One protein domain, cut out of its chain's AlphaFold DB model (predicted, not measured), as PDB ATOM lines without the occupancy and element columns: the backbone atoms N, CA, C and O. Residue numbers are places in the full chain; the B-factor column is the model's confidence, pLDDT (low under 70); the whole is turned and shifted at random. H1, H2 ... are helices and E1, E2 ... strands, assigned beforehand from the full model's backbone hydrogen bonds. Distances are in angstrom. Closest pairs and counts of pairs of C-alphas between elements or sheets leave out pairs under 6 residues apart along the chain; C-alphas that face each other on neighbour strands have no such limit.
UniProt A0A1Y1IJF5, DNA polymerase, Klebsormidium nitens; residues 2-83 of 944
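What this domain is: This is residues 2 to 83 of the 944 residues of the protein "DNA polymerase" of Klebsormidium nitens (UniProt A0A1Y1IJF5). Two separate two-stranded hairpins, E1 with E2 and E3 with E4, lie at some distance from each other, with the short helix H2 between them and the small helix H1 at the far end beyond the first hairpin. A long loop, residues 51 to 74, folds out from the second hairpin and back to it. The printed part has 82 residues, with two named helices and four named strands in the order H1, E1, E2, H2, E3, E4; both sheets are antiparallel. The class is mixed, helices and strands, though under half of the residues are in named elements. The whole is loose, with a radius of gyration of the C-alphas of 16.6 A and spans of 48 by 36 by 21 A.

Where its parts are: E1, residues 9 to 15, is 19.3 A long and begins at C-alpha 9, (116.536, 243.197, 102.071). E2, residues 18 to 24, is 18.7 A long. H2, residues 31 to 38, is 10.4 A long. H1 is residues 2 to 5, E3 residues 46 to 50, and E4 residues 75 to 79, ending at C-alpha 79, (136.475, 223.102, 121.524).

How they stand to each other: The hairpin E1 and E2 is antiparallel at 152 degrees, with N 11 and O 22 within hydrogen-bond range at 2.8 A. It is apart from both strands of the hairpin E3 and E4, also antiparallel at 152 degrees, where N 48 and O 77 are 2.8 A apart. H2 is apart from E1 and E4. Every O i to N i+4 pair of H2 is within hydrogen-bond range; H1 is too short for such a pair. Residues 53 to 54 pair with residues 68 to 69, antiparallel.

The domain as a whole: The C-alphas farthest apart, those of Cys 2 and Ser 58, are 51.6 A apart. The printed part has no cut. The link from E3 to E4 is long, 24 residues. Residues 2 to 11, 13 to 18 and 27 have pLDDT under 70.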
ATOM      1  N   CYS A   2     108.909 250.079 115.002       34.41
ATOM      2  CA  CYS A   2     109.823 248.992 114.584       34.41
ATOM      3  C   CYS A   2     109.679 248.529 113.117       34.41
ATOM      4  O   CYS A   2     110.619 247.957 112.571       34.41
ATOM      5  N   SER A   3     108.553 248.805 112.447       38.88
ATOM      6  CA  SER A   3     108.320 248.387 111.052       38.88
ATOM      7  C   SER A   3     109.260 249.053 110.038       38.88
ATOM      8  O   SER A   3     109.576 248.447 109.019       38.88
ATOM      9  N   ASN A   4     109.763 250.262 110.325       43.84
ATOM     10  CA  ASN A   4     110.672 250.992 109.430       43.84
ATOM     11  C   ASN A   4     112.162 250.720 109.692       43.84
ATOM     12  O   ASN A   4     112.977 250.966 108.804       43.84
ATOM     13  N   VAL A   5     112.517 250.218 110.881       47.50
ATOM     14  CA  VAL A   5     113.905 249.907 111.287       47.50
ATOM     15  C   VAL A   5     114.325 248.519 110.791       47.50
ATOM     16  O   VAL A   5     115.477 248.293 110.424       47.50
ATOM     17  N   LEU A   6     113.360 247.607 110.686       54.62
ATOM     18  CA  LEU A   6     113.540 246.240 110.219       54.62
ATOM     19  C   LEU A   6     113.242 246.110 108.716       54.62
ATOM     20  O   LEU A   6     112.438 245.279 108.295       54.62
ATOM     21  N   ARG A   7     113.852 246.947 107.869       55.72
ATOM     22  CA  ARG A   7     113.702 246.781 106.413       55.72
ATOM     23  C   ARG A   7     114.362 245.471 105.992       55.72
ATOM     24  O   ARG A   7     115.588 245.377 105.989       55.72
ATOM     25  N   LYS A   8     113.550 244.479 105.619       61.59
ATOM     26  CA  LYS A   8     114.059 243.258 104.994       61.59
ATOM     27  C   LYS A   8     114.692 243.615 103.652       61.59
ATOM     28  O   LYS A   8     114.158 244.439 102.906       61.59
ATOM     29  N   ARG A   9     115.834 243.014 103.346       66.62
ATOM     30  CA  ARG A   9     116.536 243.197 102.071       66.62
ATOM     31  C   ARG A   9     116.813 241.846 101.434       66.62
ATOM     32  O   ARG A   9     116.915 240.837 102.129       66.62
ATOM     33  N   ALA A  10     116.922 241.855 100.110       68.62
ATOM     34  CA  ALA A  10     117.287 240.677  99.344       68.62
ATOM     35  C   ALA A  10     118.740 240.272  99.652       68.62
ATOM     36  O   ALA A  10     119.658 241.079  99.504       68.62
ATOM     37  N   LEU A  11     118.934 239.024 100.063       67.88
ATOM     38  CA  LEU A  11     120.212 238.333 100.131       67.88
ATOM     39  C   LEU A  11     120.253 237.336  98.973       67.88
ATOM     40  O   LEU A  11     119.442 236.413  98.920       67.88
ATOM     41  N   ASN A  12     121.187 237.542  98.048       75.81
ATOM     42  CA  ASN A  12     121.402 236.645  96.920       75.81
ATOM     43  C   ASN A  12     122.551 235.692  97.246       75.81
ATOM     44  O   ASN A  12     123.659 236.144  97.533       75.81
ATOM     45  N   PHE A  13     122.305 234.392  97.160       62.94
ATOM     46  CA  PHE A  13     123.291 233.345  97.391       62.94
ATOM     47  C   PHE A  13     123.443 232.499  96.127       62.94
ATOM     48  O   PHE A  13     122.444 232.061  95.562       62.94
ATOM     49  N   LYS A  14     124.675 232.291  95.653       66.06
ATOM     50  CA  LYS A  14     124.944 231.472  94.464       66.06
ATOM     51  C   LYS A  14     125.458 230.100  94.875       66.06
ATOM     52  O   LYS A  14     126.497 230.021  95.519       66.06
ATOM     53  N   THR A  15     124.780 229.036  94.454       55.91
ATOM     54  CA  THR A  15     125.243 227.648  94.631       55.91
ATOM     55  C   THR A  15     125.163 226.921  93.303       55.91
ATOM     56  O   THR A  15     124.158 227.043  92.608       55.91
ATOM     57  N   LYS A  16     126.232 226.213  92.911       60.59
ATOM     58  CA  LYS A  16     126.279 225.436  91.655       60.59
ATOM     59  C   LYS A  16     125.800 226.226  90.417       60.59
ATOM     60  O   LYS A  16     125.121 225.696  89.549       60.59
ATOM     61  N   GLY A  17     126.104 227.527  90.367       64.12
ATOM     62  CA  GLY A  17     125.686 228.430  89.283       64.12
ATOM     63  C   GLY A  17     124.262 229.005  89.386       64.12
ATOM     64  O   GLY A  17     123.936 229.922  88.635       64.12
ATOM     65  N   ILE A  18     123.436 228.556  90.334       63.00
ATOM     66  CA  ILE A  18     122.058 229.026  90.553       63.00
ATOM     67  C   ILE A  18     122.046 230.118  91.626       63.00
ATOM     68  O   ILE A  18     122.669 229.970  92.676       63.00
ATOM     69  N   THR A  19     121.336 231.224  91.377       73.88
ATOM     70  CA  THR A  19     121.162 232.307  92.362       73.88
ATOM     71  C   THR A  19     119.846 232.127  93.117       73.88
ATOM     72  O   THR A  19     118.780 232.174  92.513       73.88
ATOM     73  N   HIS A  20     119.920 231.966  94.434       73.81
ATOM     74  CA  HIS A  20     118.785 231.945  95.353       73.81
ATOM     75  C   HIS A  20     118.636 233.318  96.015       73.81
ATOM     76  O   HIS A  20     119.623 233.870  96.501       73.81
ATOM     77  N   THR A  21     117.420 233.865  96.063       76.44
ATOM     78  CA  THR A  21     117.144 235.174  96.674       76.44
ATOM     79  C   THR A  21     116.250 235.015  97.898       76.44
ATOM     80  O   THR A  21     115.125 234.536  97.791       76.44
ATOM     81  N   PHE A  22     116.729 235.465  99.056       73.50
ATOM     82  CA  PHE A  22     115.992 235.451 100.321       73.50
ATOM     83  C   PHE A  22     115.724 236.873 100.802       73.50
ATOM     84  O   PHE A  22     116.548 237.756 100.606       73.50
ATOM     85  N   THR A  23     114.597 237.115 101.468       72.31
ATOM     86  CA  THR A  23     114.280 238.434 102.042       72.31
ATOM     87  C   THR A  23     114.477 238.392 103.555       72.31
ATOM     88  O   THR A  23     113.634 237.855 104.272       72.31
ATOM     89  N   VAL A  24     115.594 238.943 104.039       71.25
ATOM     90  CA  VAL A  24     116.074 238.753 105.423       71.25
ATOM     91  C   VAL A  24     116.305 240.074 106.162       71.25
ATOM     92  O   VAL A  24     116.538 241.120 105.546       71.25
ATOM     93  N   TYR A  25     116.230 240.026 107.496       70.38
ATOM     94  CA  TYR A  25     116.778 241.067 108.375       70.38
ATOM     95  C   TYR A  25     118.310 240.953 108.412       70.38
ATOM     96  O   TYR A  25     118.845 239.910 108.052       70.38
ATOM     97  N   GLU A  26     119.016 242.020 108.801       72.81
ATOM     98  CA  GLU A  26     120.488 242.002 108.926       72.81
ATOM     99  C   GLU A  26     121.228 241.548 107.647       72.81
ATOM    100  O   GLU A  26     122.311 240.975 107.706       72.81
ATOM    101  N   SER A  27     120.681 241.833 106.456       69.69
ATOM    102  CA  SER A  27     121.237 241.371 105.167       69.69
ATOM    103  C   SER A  27     122.661 241.870 104.853       69.69
ATOM    104  O   SER A  27     123.202 241.582 103.789       69.69
ATOM    105  N   ASN A  28     123.215 242.743 105.694       73.94
ATOM    106  CA  ASN A  28     124.564 243.294 105.615       73.94
ATOM    107  C   ASN A  28     125.587 242.511 106.457       73.94
ATOM    108  O   ASN A  28     126.771 242.850 106.406       73.94
ATOM    109  N   VAL A  29     125.145 241.518 107.231       81.75
ATOM    110  CA  VAL A  29     126.009 240.605 107.982       81.75
ATOM    111  C   VAL A  29     126.580 239.556 107.031       81.75
ATOM    112  O   VAL A  29     125.875 239.008 106.188       81.75
ATOM    113  N   ASP A  30     127.878 239.294 107.162       84.38
ATOM    114  CA  ASP A  30     128.544 238.247 106.394       84.38
ATOM    115  C   ASP A  30     128.072 236.853 106.866       84.38
ATOM    116  O   ASP A  30     128.084 236.607 108.077       84.38
ATOM    117  N   PRO A  31     127.670 235.937 105.963       85.31
ATOM    118  CA  PRO A  31     127.189 234.608 106.344       85.31
ATOM    119  C   PRO A  31     128.174 233.796 107.191       85.31
ATOM    120  O   PRO A  31     127.737 233.070 108.080       85.31
ATOM    121  N   ILE A  32     129.487 233.942 106.973       88.25
ATOM    122  CA  ILE A  32     130.506 233.240 107.768       88.25
ATOM    123  C   ILE A  32     130.507 233.789 109.194       88.25
ATOM    124  O   ILE A  32     130.486 233.025 110.153       88.25
ATOM    125  N   ILE A  33     130.473 235.116 109.350       91.25
ATOM    126  CA  ILE A  33     130.395 235.758 110.672       91.25
ATOM    127  C   ILE A  33     129.109 235.338 111.396       91.25
ATOM    128  O   ILE A  33     129.147 235.008 112.581       91.25
ATOM    129  N   ARG A  34     127.978 235.303 110.681       88.38
ATOM    130  CA  ARG A  34     126.696 234.855 111.235       88.38
ATOM    131  C   ARG A  34     126.780 233.418 111.746       88.38
ATOM    132  O   ARG A  34     126.445 233.178 112.902       88.38
ATOM    133  N   PHE A  35     127.275 232.509 110.911       88.62
ATOM    134  CA  PHE A  35     127.452 231.101 111.250       88.62
ATOM    135  C   PHE A  35     128.321 230.918 112.502       88.62
ATOM    136  O   PHE A  35     127.932 230.188 113.414       88.62
ATOM    137  N   LEU A  36     129.452 231.630 112.585       91.50
ATOM    138  CA  LEU A  36     130.336 231.586 113.751       91.50
ATOM    139  C   LEU A  36     129.610 232.008 115.031       91.50
ATOM    140  O   LEU A  36     129.739 231.350 116.058       91.50
ATOM    141  N   HIS A  37     128.837 233.094 114.987       91.81
ATOM    142  CA  HIS A  37     128.113 233.567 116.162       91.81
ATOM    143  C   HIS A  37     126.992 232.620 116.586       91.81
ATOM    144  O   HIS A  37     126.905 232.329 117.777       91.81
ATOM    145  N   GLU A  38     126.181 232.122 115.647       88.44
ATOM    146  CA  GLU A  38     125.068 231.195 115.923       88.44
ATOM    147  C   GLU A  38     125.528 229.918 116.633       88.44
ATOM    148  O   GLU A  38     124.819 229.414 117.500       88.44
ATOM    149  N   HIS A  39     126.744 229.458 116.337       88.94
ATOM    150  CA  HIS A  39     127.337 228.259 116.935       88.94
ATOM    151  C   HIS A  39     128.316 228.568 118.082       88.94
ATOM    152  O   HIS A  39     128.946 227.662 118.626       88.94
ATOM    153  N   GLY A  40     128.486 229.841 118.461       89.19
ATOM    154  CA  GLY A  40     129.422 230.249 119.514       89.19
ATOM    155  C   GLY A  40     130.898 229.970 119.195       89.19
ATOM    156  O   GLY A  40     131.707 229.848 120.115       89.19
ATOM    157  N   LEU A  41     131.253 229.864 117.913       90.19
ATOM    158  CA  LEU A  41     132.589 229.517 117.435       90.19
ATOM    159  C   LEU A  41     133.529 230.727 117.417       90.19
ATOM    160  O   LEU A  41     133.136 231.872 117.172       90.19
ATOM    161  N   GLU A  42     134.812 230.447 117.611       88.31
ATOM    162  CA  GLU A  42     135.898 231.374 117.313       88.31
ATOM    163  C   GLU A  42     136.378 231.114 115.877       88.31
ATOM    164  O   GLU A  42     136.608 229.971 115.504       88.31
ATOM    165  N   SER A  43     136.568 232.153 115.057       86.25
ATOM    166  CA  SER A  43     136.889 232.026 113.617       86.25
ATOM    167  C   SER A  43     138.206 231.313 113.280       86.25
ATOM    168  O   SER A  43     138.487 231.050 112.114       86.25
ATOM    169  N   SER A  44     139.063 231.095 114.272       88.25
ATOM    170  CA  SER A  44     140.353 230.395 114.163       88.25
ATOM    171  C   SER A  44     140.651 229.638 115.455       88.25
ATOM    172  O   SER A  44     141.804 229.515 115.871       88.25
ATOM    173  N   GLY A  45     139.587 229.275 116.171       88.06
ATOM    174  CA  GLY A  45     139.648 228.407 117.334       88.06
ATOM    175  C   GLY A  45     139.234 227.000 116.951       88.06
ATOM    176  O   GLY A  45     138.729 226.758 115.859       88.06
ATOM    177  N   TRP A  46     139.446 226.074 117.875       91.00
ATOM    178  CA  TRP A  46     139.070 224.695 117.638       91.00
ATOM    179  C   TRP A  46     137.550 224.530 117.712       91.00
ATOM    180  O   TRP A  46     136.877 225.137 118.548       91.00
ATOM    181  N   MET A  47     137.018 223.667 116.859       91.06
ATOM    182  CA  MET A  47     135.633 223.231 116.846       91.06
ATOM    183  C   MET A  47     135.564 221.709 116.807       91.06
ATOM    184  O   MET A  47     136.444 221.045 116.264       91.06
ATOM    185  N   ARG A  48     134.496 221.159 117.373       90.88
ATOM    186  CA  ARG A  48     134.145 219.749 117.287       90.88
ATOM    187  C   ARG A  48     132.898 219.592 116.440       90.88
ATOM    188  O   ARG A  48     131.885 220.230 116.728       90.88
ATOM    189  N   ALA A  49     132.976 218.722 115.440       89.62
ATOM    190  CA  ALA A  49     131.840 218.333 114.617       89.62
ATOM    191  C   ALA A  49     131.399 216.907 114.976       89.62
ATOM    192  O   ALA A  49     132.232 215.996 115.017       89.62
ATOM    193  N   VAL A  50     130.105 216.720 115.248       89.50
ATOM    194  CA  VAL A  50     129.478 215.423 115.557       89.50
ATOM    195  C   VAL A  50     128.288 215.194 114.633       89.50
ATOM    196  O   VAL A  50     127.503 216.110 114.392       89.50
ATOM    197  N   GLY A  51     128.151 213.965 114.132       87.06
ATOM    198  CA  GLY A  51     127.088 213.591 113.189       87.06
ATOM    199  C   GLY A  51     127.464 213.782 111.719       87.06
ATOM    200  O   GLY A  51     126.689 213.418 110.846       87.06
ATOM    201  N   VAL A  52     128.677 214.270 111.447       89.38
ATOM    202  CA  VAL A  52     129.170 214.500 110.086       89.38
ATOM    203  C   VAL A  52     129.495 213.199 109.353       89.38
ATOM    204  O   VAL A  52     129.989 212.222 109.935       89.38
ATOM    205  N   GLU A  53     129.272 213.206 108.042       89.19
ATOM    206  CA  GLU A  53     129.514 212.055 107.174       89.19
ATOM    207  C   GLU A  53     130.812 212.241 106.377       89.19
ATOM    208  O   GLU A  53     130.978 213.266 105.713       89.19
ATOM    209  N   PRO A  54     131.759 211.284 106.410       90.75
ATOM    210  CA  PRO A  54     132.963 211.373 105.595       90.75
ATOM    211  C   PRO A  54     132.618 211.268 104.107       90.75
ATOM    212  O   PRO A  54     131.823 210.423 103.693       90.75
ATOM    213  N   VAL A  55     133.268 212.091 103.290       91.56
ATOM    214  CA  VAL A  55     133.123 212.050 101.833       91.56
ATOM    215  C   VAL A  55     133.908 210.875 101.272       91.56
ATOM    216  O   VAL A  55     135.077 210.660 101.606       91.56
ATOM    217  N   ASP A  56     133.262 210.116 100.389       89.06
ATOM    218  CA  ASP A  56     133.923 209.059  99.629       89.06
ATOM    219  C   ASP A  56     135.104 209.641  98.836       89.06
ATOM    220  O   ASP A  56     134.990 210.688  98.199       89.06
ATOM    221  N   LYS A  57     136.241 208.938  98.825       84.88
ATOM    222  CA  LYS A  57     137.452 209.352  98.104       84.88
ATOM    223  C   LYS A  57     137.178 209.670  96.636       84.88
ATOM    224  O   LYS A  57     137.797 210.586  96.110       84.88
ATOM    225  N   SER A  58     136.266 208.945  95.982       87.38
ATOM    226  CA  SER A  58     135.928 209.187  94.570       87.38
ATOM    227  C   SER A  58     135.096 210.453  94.338       87.38
ATOM    228  O   SER A  58     134.884 210.832  93.190       87.38
ATOM    229  N   LYS A  59     134.573 211.066  95.406       89.25
ATOM    230  CA  LYS A  59     133.712 212.256  95.380       89.25
ATOM    231  C   LYS A  59     134.363 213.479  96.020       89.25
ATOM    232  O   LYS A  59     133.706 214.510  96.096       89.25
ATOM    233  N   LYS A  60     135.613 213.368  96.485       90.62
ATOM    234  CA  LYS A  60     136.329 214.485  97.100       90.62
ATOM    235  C   LYS A  60     136.438 215.661  96.139       90.62
ATOM    236  O   LYS A  60     136.905 215.507  95.010       90.62
ATOM    237  N   GLU A  61     136.066 216.835  96.625       91.25
ATOM    238  CA  GLU A  61     136.210 218.107  95.915       91.25
ATOM    239  C   GLU A  61     137.477 218.860  96.358       91.25
ATOM    240  O   GLU A  61     137.804 219.928  95.827       91.25
ATOM    241  N   THR A  62     138.226 218.298  97.314       93.00
ATOM    242  CA  THR A  62     139.414 218.920  97.902       93.00
ATOM    243  C   THR A  62     140.658 218.027  97.855       93.00
ATOM    244  O   THR A  62     140.581 216.804  97.724       93.00
ATOM    245  N   THR A  63     141.838 218.633  98.008       90.12
ATOM    246  CA  THR A  63     143.105 217.917  98.240       90.12
ATOM    247  C   THR A  63     143.296 217.500  99.700       90.12
ATOM    248  O   THR A  63     144.296 216.859 100.019       90.12
ATOM    249  N   CYS A  64     142.365 217.848 100.595       91.81
ATOM    250  CA  CYS A  64     142.493 217.592 102.023       91.81
ATOM    251  C   CYS A  64     142.523 216.087 102.322       91.81
ATOM    252  O   CYS A  64     141.801 215.278 101.722       91.81
ATOM    253  N   ALA A  65     143.320 215.696 103.320       90.50
ATOM    254  CA  ALA A  65     143.394 214.307 103.775       90.50
ATOM    255  C   ALA A  65     142.022 213.775 104.231       90.50
ATOM    256  O   ALA A  65     141.656 212.637 103.917       90.50
ATOM    257  N   LEU A  66     141.228 214.628 104.878       90.88
ATOM    258  CA  LEU A  66     139.879 214.341 105.351       90.88
ATOM    259  C   LEU A  66     138.894 215.356 104.762       90.88
ATOM    260  O   LEU A  66     139.203 216.541 104.678       90.88
ATOM    261  N   GLU A  67     137.721 214.880 104.356       92.69
ATOM    262  CA  GLU A  67     136.636 215.699 103.814       92.69
ATOM    263  C   GLU A  67     135.323 215.146 104.363       92.69
ATOM    264  O   GLU A  67     135.134 213.926 104.392       92.69
ATOM    265  N   TYR A  68     134.449 216.030 104.838       90.00
ATOM    266  CA  TYR A  68     133.191 215.664 105.478       90.00
ATOM    267  C   TYR A  68     132.055 216.510 104.915       90.00
ATOM    268  O   TYR A  68     132.222 217.706 104.677       90.00
ATOM    269  N   HIS A  69     130.892 215.894 104.742       87.56
ATOM    270  CA  HIS A  69     129.644 216.606 104.523       87.56
ATOM    271  C   HIS A  69     129.024 216.945 105.868       87.56
ATOM    272  O   HIS A  69     128.912 216.089 106.746       87.56
ATOM    273  N   CYS A  70     128.614 218.205 105.992       84.56
ATOM    274  CA  CYS A  70     127.919 218.695 107.161       84.56
ATOM    275  C   CYS A  70     126.518 219.188 106.782       84.56
ATOM    276  O   CYS A  70     126.355 219.966 105.838       84.56
ATOM    277  N   SER A  71     125.514 218.711 107.509       83.38
ATOM    278  CA  SER A  71     124.102 219.067 107.375       83.38
ATOM    279  C   SER A  71     123.654 219.963 108.529       83.38
ATOM    280  O   SER A  71     124.277 220.012 109.584       83.38
ATOM    281  N   SER A  72     122.516 220.647 108.378       74.56
ATOM    282  CA  SER A  72     121.994 221.559 109.412       74.56
ATOM    283  C   SER A  72     121.627 220.888 110.745       74.56
ATOM    284  O   SER A  72     121.378 221.589 111.718       74.56
ATOM    285  N   GLY A  73     121.511 219.555 110.774       76.56
ATOM    286  CA  GLY A  73     121.258 218.781 111.993       76.56
ATOM    287  C   GLY A  73     122.525 218.378 112.753       76.56
ATOM    288  O   GLY A  73     122.411 217.846 113.857       76.56
ATOM    289  N   ASP A  74     123.707 218.617 112.183       85.50
ATOM    290  CA  ASP A  74     124.974 218.218 112.788       85.50
ATOM    291  C   ASP A  74     125.369 219.179 113.904       85.50
ATOM    292  O   ASP A  74     125.089 220.381 113.870       85.50
ATOM    293  N   GLN A  75     126.060 218.651 114.910       86.94
ATOM    294  CA  GLN A  75     126.482 219.448 116.052       86.94
ATOM    295  C   GLN A  75     127.884 219.988 115.807       86.94
ATOM    296  O   GLN A  75     128.864 219.247 115.871       86.94
ATOM    297  N   ILE A  76     127.972 221.294 115.562       89.75
ATOM    298  CA  ILE A  76     129.235 222.026 115.464       89.75
ATOM    299  C   ILE A  76     129.370 222.887 116.714       89.75
ATOM    300  O   ILE A  76     128.590 223.812 116.931       89.75
ATOM    301  N   THR A  77     130.345 222.560 117.556       91.00
ATOM    302  CA  THR A  77     130.515 223.177 118.878       91.00
ATOM    303  C   THR A  77     131.947 223.665 119.076       91.00
ATOM    304  O   THR A  77     132.869 223.089 118.501       91.00
ATOM    305  N   PRO A  78     132.182 224.722 119.869       90.69
ATOM    306  CA  PRO A  78     133.536 225.167 120.173       90.69
ATOM    307  C   PRO A  78     134.281 224.123 121.016       90.69
ATOM    308  O   PRO A  78     133.717 223.518 121.927       90.69
ATOM    309  N   HIS A  79     135.574 223.950 120.750       88.19
ATOM    310  CA  HIS A  79     136.475 223.102 121.524       88.19
ATOM    311  C   HIS A  79     137.567 223.967 122.167       88.19
ATOM    312  O   HIS A  79     138.349 224.631 121.492       88.19
ATOM    313  N   SER A  80     137.618 224.013 123.497       80.81
ATOM    314  CA  SER A  80     138.535 224.915 124.201       80.81
ATOM    315  C   SER A  80     139.922 224.297 124.374       80.81
ATOM    316  O   SER A  80     140.127 223.426 125.215       80.81
ATOM    317  N   THR A  81     140.901 224.809 123.632       82.69
ATOM    318  CA  THR A  81     142.328 224.527 123.840       82.69
ATOM    319  C   THR A  81     143.176 225.753 123.498       82.69
ATOM    320  O   THR A  81     142.794 226.588 122.677       82.69
ATOM    321  N   ASN A  82     144.333 225.886 124.152       75.38
ATOM    322  CA  ASN A  82     145.301 226.953 123.870       75.38
ATOM    323  C   ASN A  82     146.320 226.559 122.791       75.38
ATOM    324  O   ASN A  82     147.125 227.398 122.390       75.38
ATOM    325  N   ASN A  83     146.289 225.310 122.323       80.62
ATOM    326  CA  ASN A  83     147.199 224.843 121.290       80.62
ATOM    327  C   ASN A  83     146.846 225.465 119.938       80.62
ATOM    328  O   ASN A  83     145.674 225.644 119.597       80.62
TER     329      ASN A  83